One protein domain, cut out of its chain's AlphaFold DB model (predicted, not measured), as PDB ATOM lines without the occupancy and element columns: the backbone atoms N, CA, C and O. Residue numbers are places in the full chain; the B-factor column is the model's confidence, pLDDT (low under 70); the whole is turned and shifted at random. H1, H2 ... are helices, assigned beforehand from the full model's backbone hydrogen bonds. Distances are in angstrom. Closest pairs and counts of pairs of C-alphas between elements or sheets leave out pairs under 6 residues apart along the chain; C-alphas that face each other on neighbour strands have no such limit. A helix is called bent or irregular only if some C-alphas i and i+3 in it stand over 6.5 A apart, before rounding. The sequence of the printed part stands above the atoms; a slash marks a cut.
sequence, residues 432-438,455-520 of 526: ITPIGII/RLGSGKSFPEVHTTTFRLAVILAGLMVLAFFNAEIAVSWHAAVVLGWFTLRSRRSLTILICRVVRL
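This is residues 432 to 438 and 455 to 520 of the 526 residues of the protein "Haloacid dehalogenase-like hydrolase" of Candidatus Scalindua sp. AMX11 (UniProt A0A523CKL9). The first arm of the longest helix, H4a, and the helix H2 stand side by side and run opposite ways, with the short helix H3 in the turn between them at one end and the short helix H1 packed on H2 near that end. At the other end H4 bends and its second arm, H4b, turns away steeply; residues 514 to 520 of it stick out, and so do residues 455 to 464 of the stretch before H2. The printed part has 73 residues with four named helices, H1, H2, H3 and H4 along the chain, and no named strand; its class is all helix. It is loose, with a radius of gyration of the C-alphas of 15.1 A, and spans 43 by 29 by 20 A.

H4, residues 493 to 520, was assigned as one helix by its hydrogen bonds but is bent: C-alphas 505 and 508 are 7.7 A apart. Its arm H4a, residues 493 to 505, is 18.4 A long and begins with C-alpha 493 at (43.180, -29.193, -4.056). Its arm H4b, residues 508 to 520, is 18.5 A long and ends with C-alpha 520 at (16.535, -16.066, -24.797). H2, residues 467 to 485, is 27.6 A long and begins with C-alpha 467 at (37.218, -13.068, -22.214). H1, residues 434 to 438, measures 6.4 A and H3, residues 487 to 490, 5.1 A.

H2 is the hub. It touches H4a at a shallow tilt of 19 degrees, opposite ways; their closest C-alphas, of Leu 472 and Phe 502, are 6.0 A apart. H4a and H4b stand at a steep tilt of 69 degrees, only just short of about perpendicular. H2 and H4b only just touch, with 3 pairs of C-alphas within 8 A, and only at their ends; the closest C-alphas are those of Thr 469 and Ser 509, 6.2 A apart. H2 touches H3 with residues 479 to 483 alone, closest at the C-alphas of Ala 483 and Ala 490, 5.0 A. H2 touches H1 with residues 475 to 482 alone, closest at the C-alphas of Ile 438 and Gly 478, 5.8 A. H1 and H4b are apart. Every O i to N i+4 pair is within hydrogen-bond range in H1, H4a and H4b, and 14 of 15 are in H2; H3 is too short for such a pair.

The C-alphas farthest apart, of Gly 459 and Glu 488, are 44.8 A apart. Residues 439 to 454 are not printed, and C-alphas 438 and 455 are 25.6 A apart across this cut, which lies in the link from H1 to H2. The links from H2 to H3 and from H3 to H4 are tight. The mean pLDDT of the printed part is 92.4, and residues 458 to 462 are under 70.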
ATOM      1  N   ILE A 432      56.524 -27.358 -12.662       96.31
ATOM      2  CA  ILE A 432      55.124 -27.015 -12.913       96.31
ATOM      3  C   ILE A 432      54.271 -28.286 -12.917       96.31
ATOM      4  O   ILE A 432      54.651 -29.304 -13.493       96.31
ATOM      5  N   THR A 433      53.106 -28.238 -12.274       97.38
ATOM      6  CA  THR A 433      52.154 -29.360 -12.282       97.38
ATOM      7  C   THR A 433      51.318 -29.362 -13.569       97.38
ATOM      8  O   THR A 433      51.200 -28.323 -14.229       97.38
ATOM      9  N   PRO A 434      50.629 -30.467 -13.912       98.12
ATOM     10  CA  PRO A 434      49.662 -30.474 -15.015       98.12
ATOM     11  C   PRO A 434      48.572 -29.392 -14.884       98.12
ATOM     12  O   PRO A 434      48.198 -28.755 -15.868       98.12
ATOM     13  N   ILE A 435      48.111 -29.118 -13.657       98.50
ATOM     14  CA  ILE A 435      47.154 -28.038 -13.362       98.50
ATOM     15  C   ILE A 435      47.777 -26.660 -13.624       98.50
ATOM     16  O   ILE A 435      47.124 -25.773 -14.184       98.50
ATOM     17  N   GLY A 436      49.053 -26.482 -13.271       98.19
ATOM     18  CA  GLY A 436      49.819 -25.285 -13.606       98.19
ATOM     19  C   GLY A 436      49.921 -25.070 -15.117       98.19
ATOM     20  O   GLY A 436      49.645 -23.969 -15.589       98.19
ATOM     21  N   ILE A 437      50.205 -26.122 -15.895       98.38
ATOM     22  CA  ILE A 437      50.263 -26.056 -17.368       98.38
ATOM     23  C   ILE A 437      48.920 -25.588 -17.947       98.38
ATOM     24  O   ILE A 437      48.892 -24.650 -18.746       98.38
ATOM     25  N   ILE A 438      47.800 -26.177 -17.506       98.56
ATOM     26  CA  ILE A 438      46.449 -25.756 -17.923       98.56
ATOM     27  C   ILE A 438      46.211 -24.282 -17.571       98.56
ATOM     28  O   ILE A 438      45.692 -23.516 -18.388       98.56
ATOM     29  N   ARG A 455      42.506  -7.268 -33.902       90.06
ATOM     30  CA  ARG A 455      43.244  -7.099 -35.166       90.06
ATOM     31  C   ARG A 455      42.480  -7.571 -36.399       90.06
ATOM     32  O   ARG A 455      42.588  -6.914 -37.428       90.06
ATOM     33  N   LEU A 456      41.731  -8.669 -36.302       88.69
ATOM     34  CA  LEU A 456      40.969  -9.241 -37.420       88.69
ATOM     35  C   LEU A 456      39.518  -8.733 -37.473       88.69
ATOM     36  O   LEU A 456      38.894  -8.729 -38.528       88.69
ATOM     37  N   GLY A 457      38.969  -8.293 -36.341       72.38
ATOM     38  CA  GLY A 457      37.556  -7.956 -36.164       72.38
ATOM     39  C   GLY A 457      37.195  -6.495 -36.424       72.38
ATOM     40  O   GLY A 457      36.310  -5.971 -35.753       72.38
ATOM     41  N   SER A 458      37.832  -5.818 -37.386       58.19
ATOM     42  CA  SER A 458      37.383  -4.482 -37.828       58.19
ATOM     43  C   SER A 458      36.003  -4.494 -38.513       58.19
ATOM     44  O   SER A 458      35.461  -3.430 -38.800       58.19
ATOM     45  N   GLY A 459      35.410  -5.675 -38.737       56.66
ATOM     46  CA  GLY A 459      34.006  -5.862 -39.106       56.66
ATOM     47  C   GLY A 459      33.141  -6.268 -37.906       56.66
ATOM     48  O   GLY A 459      33.571  -7.035 -37.047       56.66
ATOM     49  N   LYS A 460      31.891  -5.785 -37.868       60.53
ATOM     50  CA  LYS A 460      30.872  -6.000 -36.813       60.53
ATOM     51  C   LYS A 460      30.493  -7.475 -36.533       60.53
ATOM     52  O   LYS A 460      29.557  -7.722 -35.783       60.53
ATOM     53  N   SER A 461      31.171  -8.451 -37.132       66.00
ATOM     54  CA  SER A 461      30.765  -9.861 -37.175       66.00
ATOM     55  C   SER A 461      31.323 -10.740 -36.052       66.00
ATOM     56  O   SER A 461      30.822 -11.846 -35.867       66.00
ATOM     57  N   PHE A 462      32.324 -10.300 -35.277       68.06
ATOM     58  CA  PHE A 462      32.832 -11.130 -34.177       68.06
ATOM     59  C   PHE A 462      31.914 -11.062 -32.948       68.06
ATOM     60  O   PHE A 462      31.787  -9.977 -32.363       68.06
ATOM     61  N   PRO A 463      31.360 -12.197 -32.475       74.88
ATOM     62  CA  PRO A 463      30.528 -12.212 -31.280       74.88
ATOM     63  C   PRO A 463      31.273 -11.616 -30.077       74.88
ATOM     64  O   PRO A 463      32.508 -11.653 -29.970       74.88
ATOM     65  N   GLU A 464      30.528 -10.995 -29.164       78.06
ATOM     66  CA  GLU A 464      31.066 -10.522 -27.889       78.06
ATOM     67  C   GLU A 464      31.525 -11.712 -27.040       78.06
ATOM     68  O   GLU A 464      30.761 -12.284 -26.270       78.06
ATOM     69  N   VAL A 465      32.795 -12.095 -27.179       77.50
ATOM     70  CA  VAL A 465      33.416 -13.081 -26.298       77.50
ATOM     71  C   VAL A 465      33.745 -12.402 -24.973       77.50
ATOM     72  O   VAL A 465      34.609 -11.525 -24.907       77.50
ATOM     73  N   HIS A 466      33.069 -12.820 -23.905       88.31
ATOM     74  CA  HIS A 466      33.454 -12.454 -22.547       88.31
ATOM     75  C   HIS A 466      34.744 -13.197 -22.184       88.31
ATOM     76  O   HIS A 466      34.736 -14.386 -21.872       88.31
ATOM     77  N   THR A 467      35.868 -12.489 -22.258       89.00
ATOM     78  CA  THR A 467      37.218 -13.068 -22.214       89.00
ATOM     79  C   THR A 467      37.490 -13.844 -20.924       89.00
ATOM     80  O   THR A 467      38.098 -14.908 -20.963       89.00
ATOM     81  N   THR A 468      36.984 -13.371 -19.783       93.19
ATOM     82  CA  THR A 468      37.118 -14.065 -18.492       93.19
ATOM     83  C   THR A 468      36.374 -15.399 -18.470       93.19
ATOM     84  O   THR A 468      36.944 -16.401 -18.049       93.19
ATOM     85  N   THR A 469      35.152 -15.446 -19.007       93.44
ATOM     86  CA  THR A 469      34.390 -16.693 -19.167       93.44
ATOM     87  C   THR A 469      35.083 -17.652 -20.130       93.44
ATOM     88  O   THR A 469      35.132 -18.847 -19.862       93.44
ATOM     89  N   PHE A 470      35.669 -17.140 -21.218       93.94
ATOM     90  CA  PHE A 470      36.468 -17.954 -22.136       93.94
ATOM     91  C   PHE A 470      37.663 -18.604 -21.421       93.94
ATOM     92  O   PHE A 470      37.859 -19.808 -21.549       93.94
ATOM     93  N   ARG A 471      38.406 -17.850 -20.599       96.19
ATOM     94  CA  ARG A 471      39.499 -18.395 -19.777       96.19
ATOM     95  C   ARG A 471      39.020 -19.533 -18.872       96.19
ATOM     96  O   ARG A 471      39.648 -20.584 -18.838       96.19
ATOM     97  N   LEU A 472      37.894 -19.342 -18.181       97.12
ATOM     98  CA  LEU A 472      37.302 -20.376 -17.329       97.12
ATOM     99  C   LEU A 472      36.895 -21.622 -18.133       97.12
ATOM    100  O   LEU A 472      37.150 -22.737 -17.693       97.12
ATOM    101  N   ALA A 473      36.312 -21.444 -19.320       96.44
ATOM    102  CA  ALA A 473      35.948 -22.554 -20.197       96.44
ATOM    103  C   ALA A 473      37.177 -23.359 -20.653       96.44
ATOM    104  O   ALA A 473      37.125 -24.584 -20.660       96.44
ATOM    105  N   VAL A 474      38.292 -22.689 -20.969       97.50
ATOM    106  CA  VAL A 474      39.560 -23.362 -21.301       97.50
ATOM    107  C   VAL A 474      40.094 -24.159 -20.110       97.50
ATOM    108  O   VAL A 474      40.539 -25.286 -20.296       97.50
ATOM    109  N   ILE A 475      40.014 -23.616 -18.890       98.12
ATOM    110  CA  ILE A 475      40.408 -24.343 -17.673       98.12
ATOM    111  C   ILE A 475      39.546 -25.590 -17.494       98.12
ATOM    112  O   ILE A 475      40.087 -26.675 -17.325       98.12
ATOM    113  N   LEU A 476      38.219 -25.459 -17.582       98.19
ATOM    114  CA  LEU A 476      37.299 -26.592 -17.461       98.19
ATOM    115  C   LEU A 476      37.570 -27.659 -18.530       98.19
ATOM    116  O   LEU A 476      37.620 -28.839 -18.206       98.19
ATOM    117  N   ALA A 477      37.808 -27.253 -19.780       98.12
ATOM    118  CA  ALA A 477      38.183 -28.172 -20.851       98.12
ATOM    119  C   ALA A 477      39.504 -28.897 -20.554       98.12
ATOM    120  O   ALA A 477      39.570 -30.117 -20.681       98.12
ATOM    121  N   GLY A 478      40.529 -28.171 -20.098       98.06
ATOM    122  CA  GLY A 478      41.805 -28.761 -19.695       98.06
ATOM    123  C   GLY A 478      41.660 -29.744 -18.532       98.06
ATOM    124  O   GLY A 478      42.244 -30.821 -18.576       98.06
ATOM    125  N   LEU A 479      40.844 -29.415 -17.527       98.06
ATOM    126  CA  LEU A 479      40.560 -30.303 -16.397       98.06
ATOM    127  C   LEU A 479      39.779 -31.550 -16.820       98.06
ATOM    128  O   LEU A 479      40.072 -32.626 -16.315       98.06
ATOM    129  N   MET A 480      38.833 -31.443 -17.759       98.06
ATOM    130  CA  MET A 480      38.128 -32.609 -18.311       98.06
ATOM    131  C   MET A 480      39.081 -33.540 -19.066       98.06
ATOM    132  O   MET A 480      39.038 -34.750 -18.866       98.06
ATOM    133  N   VAL A 481      39.970 -32.980 -19.895       98.06
ATOM    134  CA  VAL A 481      41.009 -33.762 -20.584       98.06
ATOM    135  C   VAL A 481      41.934 -34.421 -19.566       98.06
ATOM    136  O   VAL A 481      42.226 -35.606 -19.681       98.06
ATOM    137  N   LEU A 482      42.361 -33.691 -18.535       97.31
ATOM    138  CA  LEU A 482      43.212 -34.252 -17.494       97.31
ATOM    139  C   LEU A 482      42.500 -35.352 -16.706       97.31
ATOM    140  O   LEU A 482      43.111 -36.380 -16.458       97.31
ATOM    141  N   ALA A 483      41.220 -35.181 -16.372       97.44
ATOM    142  CA  ALA A 483      40.433 -36.175 -15.649       97.44
ATOM    143  C   ALA A 483      40.288 -37.488 -16.429       97.44
ATOM    144  O   ALA A 483      40.256 -38.554 -15.820       97.44
ATOM    145  N   PHE A 484      40.247 -37.412 -17.764       97.69
ATOM    146  CA  PHE A 484      40.232 -38.589 -18.632       97.69
ATOM    147  C   PHE A 484      41.509 -39.434 -18.496       97.69
ATOM    148  O   PHE A 484      41.432 -40.659 -18.531       97.69
ATOM    149  N   PHE A 485      42.672 -38.801 -18.305       97.62
ATOM    150  CA  PHE A 485      43.950 -39.504 -18.128       97.62
ATOM    151  C   PHE A 485      44.286 -39.801 -16.660       97.62
ATOM    152  O   PHE A 485      44.906 -40.817 -16.361       97.62
ATOM    153  N   ASN A 486      43.917 -38.905 -15.745       97.38
ATOM    154  CA  ASN A 486      44.167 -39.002 -14.314       97.38
ATOM    155  C   ASN A 486      43.147 -38.154 -13.528       97.38
ATOM    156  O   ASN A 486      43.323 -36.948 -13.318       97.38
ATOM    157  N   ALA A 487      42.074 -38.805 -13.078       97.00
ATOM    158  CA  ALA A 487      41.000 -38.167 -12.320       97.00
ATOM    159  C   ALA A 487      41.477 -37.569 -10.987       97.00
ATOM    160  O   ALA A 487      41.012 -36.493 -10.617       97.00
ATOM    161  N   GLU A 488      42.426 -38.215 -10.300       97.56
ATOM    162  CA  GLU A 488      42.930 -37.777  -8.993       97.56
ATOM    163  C   GLU A 488      43.596 -36.397  -9.072       97.56
ATOM    164  O   GLU A 488      43.277 -35.500  -8.290       97.56
ATOM    165  N   ILE A 489      44.451 -36.172 -10.077       96.12
ATOM    166  CA  ILE A 489      45.086 -34.862 -10.282       96.12
ATOM    167  C   ILE A 489      44.029 -33.801 -10.625       96.12
ATOM    168  O   ILE A 489      44.101 -32.670 -10.133       96.12
ATOM    169  N   ALA A 490      43.027 -34.150 -11.437       96.50
ATOM    170  CA  ALA A 490      41.982 -33.221 -11.865       96.50
ATOM    171  C   ALA A 490      41.046 -32.771 -10.727       96.50
ATOM    172  O   ALA A 490      40.516 -31.662 -10.792       96.50
ATOM    173  N   VAL A 491      40.872 -33.589  -9.682       96.69
ATOM    174  CA  VAL A 491      40.083 -33.251  -8.478       96.69
ATOM    175  C   VAL A 491      40.945 -32.810  -7.291       96.69
ATOM    176  O   VAL A 491      40.444 -32.653  -6.178       96.69
ATOM    177  N   SER A 492      42.241 -32.587  -7.515       97.62
ATOM    178  CA  SER A 492      43.171 -32.149  -6.478       97.62
ATOM    179  C   SER A 492      42.805 -30.782  -5.887       97.62
ATOM    180  O   SER A 492      42.134 -29.947  -6.503       97.62
ATOM    181  N   TRP A 493      43.339 -30.500  -4.697       97.62
ATOM    182  CA  TRP A 493      43.180 -29.193  -4.056       97.62
ATOM    183  C   TRP A 493      43.737 -28.046  -4.913       97.62
ATOM    184  O   TRP A 493      43.173 -26.952  -4.940       97.62
ATOM    185  N   HIS A 494      44.793 -28.317  -5.692       97.62
ATOM    186  CA  HIS A 494      45.342 -27.366  -6.659       97.62
ATOM    187  C   HIS A 494      44.295 -26.977  -7.710       97.62
ATOM    188  O   HIS A 494      44.050 -25.790  -7.939       97.62
ATOM    189  N   ALA A 495      43.627 -27.974  -8.302       98.19
ATOM    190  CA  ALA A 495      42.567 -27.761  -9.283       98.19
ATOM    191  C   ALA A 495      41.392 -26.970  -8.688       98.19
ATOM    192  O   ALA A 495      40.904 -26.028  -9.317       98.19
ATOM    193  N   ALA A 496      40.986 -27.293  -7.455       98.19
ATOM    194  CA  ALA A 496      39.911 -26.596  -6.753       98.19
ATOM    195  C   ALA A 496      40.230 -25.108  -6.513       98.19
ATOM    196  O   ALA A 496      39.390 -24.248  -6.788       98.19
ATOM    197  N   VAL A 497      41.447 -24.779  -6.060       98.19
ATOM    198  CA  VAL A 497      41.874 -23.385  -5.830       98.19
ATOM    199  C   VAL A 497      41.935 -22.600  -7.143       98.19
ATOM    200  O   VAL A 497      41.414 -21.482  -7.215       98.19
ATOM    201  N   VAL A 498      42.510 -23.188  -8.199       98.25
ATOM    202  CA  VAL A 498      42.541 -22.589  -9.545       98.25
ATOM    203  C   VAL A 498      41.119 -22.315 -10.034       98.25
ATOM    204  O   VAL A 498      40.792 -21.182 -10.403       98.25
ATOM    205  N   LEU A 499      40.239 -23.314  -9.978       98.19
ATOM    206  CA  LEU A 499      38.856 -23.179 -10.424       98.19
ATOM    207  C   LEU A 499      38.094 -22.121  -9.614       98.19
ATOM    208  O   LEU A 499      37.397 -21.287 -10.199       98.19
ATOM    209  N   GLY A 500      38.257 -22.108  -8.289       98.12
ATOM    210  CA  GLY A 500      37.644 -21.125  -7.399       98.12
ATOM    211  C   GLY A 500      38.061 -19.695  -7.748       98.12
ATOM    212  O   GLY A 500      37.204 -18.823  -7.929       98.12
ATOM    213  N   TRP A 501      39.363 -19.461  -7.939       97.56
ATOM    214  CA  TRP A 501      39.890 -18.151  -8.323       97.56
ATOM    215  C   TRP A 501      39.334 -17.676  -9.669       97.56
ATOM    216  O   TRP A 501      38.797 -16.566  -9.779       97.56
ATOM    217  N   PHE A 502      39.409 -18.512 -10.708       97.31
ATOM    218  CA  PHE A 502      38.964 -18.110 -12.043       97.31
ATOM    219  C   PHE A 502      37.439 -18.005 -12.158       97.31
ATOM    220  O   PHE A 502      36.949 -17.172 -12.928       97.31
ATOM    221  N   THR A 503      36.681 -18.740 -11.343       97.50
ATOM    222  CA  THR A 503      35.230 -18.555 -11.193       97.50
ATOM    223  C   THR A 503      34.919 -17.209 -10.546       97.50
ATOM    224  O   THR A 503      34.128 -16.431 -11.089       97.50
ATOM    225  N   LEU A 504      35.605 -16.860  -9.451       96.75
ATOM    226  CA  LEU A 504      35.454 -15.566  -8.783       96.75
ATOM    227  C   LEU A 504      35.768 -14.397  -9.728       96.75
ATOM    228  O   LEU A 504      35.003 -13.430  -9.793       96.75
ATOM    229  N   ARG A 505      36.853 -14.489 -10.507       94.94
ATOM    230  CA  ARG A 505      37.208 -13.480 -11.525       94.94
ATOM    231  C   ARG A 505      36.182 -13.407 -12.659       94.94
ATOM    232  O   ARG A 505      35.950 -12.328 -13.204       94.94
ATOM    233  N   SER A 506      35.532 -14.521 -12.991       95.75
ATOM    234  CA  SER A 506      34.542 -14.600 -14.076       95.75
ATOM    235  C   SER A 506      33.110 -14.291 -13.641       95.75
ATOM    236  O   SER A 506      32.252 -14.133 -14.507       95.75
ATOM    237  N   ARG A 507      32.840 -14.128 -12.337       96.38
ATOM    238  CA  ARG A 507      31.481 -14.012 -11.772       96.38
ATOM    239  C   ARG A 507      30.573 -13.023 -12.501       96.38
ATOM    240  O   ARG A 507      29.449 -13.361 -12.833       96.38
ATOM    241  N   ARG A 508      31.070 -11.824 -12.827       94.25
ATOM    242  CA  ARG A 508      30.269 -10.793 -13.513       94.25
ATOM    243  C   ARG A 508      29.912 -11.204 -14.938       94.25
ATOM    244  O   ARG A 508      28.768 -11.046 -15.352       94.25
ATOM    245  N   SER A 509      30.881 -11.738 -15.673       93.56
ATOM    246  CA  SER A 509      30.666 -12.208 -17.042       93.56
ATOM    247  C   SER A 509      29.755 -13.434 -17.076       93.56
ATOM    248  O   SER A 509      28.916 -13.536 -17.966       93.56
ATOM    249  N   LEU A 510      29.864 -14.323 -16.083       93.88
ATOM    250  CA  LEU A 510      28.947 -15.447 -15.896       93.88
ATOM    251  C   LEU A 510      27.524 -14.964 -15.617       93.88
ATOM    252  O   LEU A 510      26.604 -15.412 -16.290       93.88
ATOM    253  N   THR A 511      27.329 -14.003 -14.707       94.38
ATOM    254  CA  THR A 511      26.003 -13.420 -14.445       94.38
ATOM    255  C   THR A 511      25.394 -12.827 -15.715       94.38
ATOM    256  O   THR A 511      24.242 -13.110 -16.025       94.38
ATOM    257  N   ILE A 512      26.165 -12.058 -16.495       92.75
ATOM    258  CA  ILE A 512      25.691 -11.485 -17.765       92.75
ATOM    259  C   ILE A 512      25.277 -12.588 -18.746       92.75
ATOM    260  O   ILE A 512      24.217 -12.487 -19.366       92.75
ATOM    261  N   LEU A 513      26.089 -13.640 -18.879       91.62
ATOM    262  CA  LEU A 513      25.799 -14.767 -19.762       91.62
ATOM    263  C   LEU A 513      24.523 -15.505 -19.332       91.62
ATOM    264  O   LEU A 513      23.646 -15.723 -20.162       91.62
ATOM    265  N   ILE A 514      24.386 -15.815 -18.040       92.88
ATOM    266  CA  ILE A 514      23.202 -16.473 -17.472       92.88
ATOM    267  C   ILE A 514      21.955 -15.619 -17.724       92.88
ATOM    268  O   ILE A 514      20.968 -16.123 -18.251       92.88
ATOM    269  N   CYS A 515      22.007 -14.312 -17.450       93.44
ATOM    270  CA  CYS A 515      20.887 -13.410 -17.722       93.44
ATOM    271  C   CYS A 515      20.504 -13.375 -19.211       93.44
ATOM    272  O   CYS A 515      19.317 -13.339 -19.533       93.44
ATOM    273  N   ARG A 516      21.482 -13.393 -20.130       91.69
ATOM    274  CA  ARG A 516      21.226 -13.453 -21.582       91.69
ATOM    275  C   ARG A 516      20.556 -14.773 -21.979       91.69
ATOM    276  O   ARG A 516      19.578 -14.742 -22.716       91.69
ATOM    277  N   VAL A 517      21.033 -15.906 -21.461       91.56
ATOM    278  CA  VAL A 517      20.446 -17.232 -21.723       91.56
ATOM    279  C   VAL A 517      19.011 -17.312 -21.198       91.56
ATOM    280  O   VAL A 517      18.119 -17.714 -21.939       91.56
ATOM    281  N   VAL A 518      18.759 -16.850 -19.970       94.06
ATOM    282  CA  VAL A 518      17.409 -16.821 -19.379       94.06
ATOM    283  C   VAL A 518      16.450 -15.981 -20.228       94.06
ATOM    284  O   VAL A 518      15.344 -16.435 -20.511       94.06
ATOM    285  N   ARG A 519      16.881 -14.804 -20.710       93.56
ATOM    286  CA  ARG A 519      16.070 -13.966 -21.614       93.56
ATOM    287  C   ARG A 519      15.779 -14.639 -22.956       93.56
ATOM    288  O   ARG A 519      14.675 -14.521 -23.472       93.56
ATOM    289  N   LEU A 520      16.749 -15.344 -23.537       92.38
ATOM    290  CA  LEU A 520      16.535 -16.066 -24.797       92.38
ATOM    291  C   LEU A 520      15.542 -17.222 -24.628       92.38
ATOM    292  O   LEU A 520      14.710 -17.448 -25.504       92.38
TER     293      LEU A 520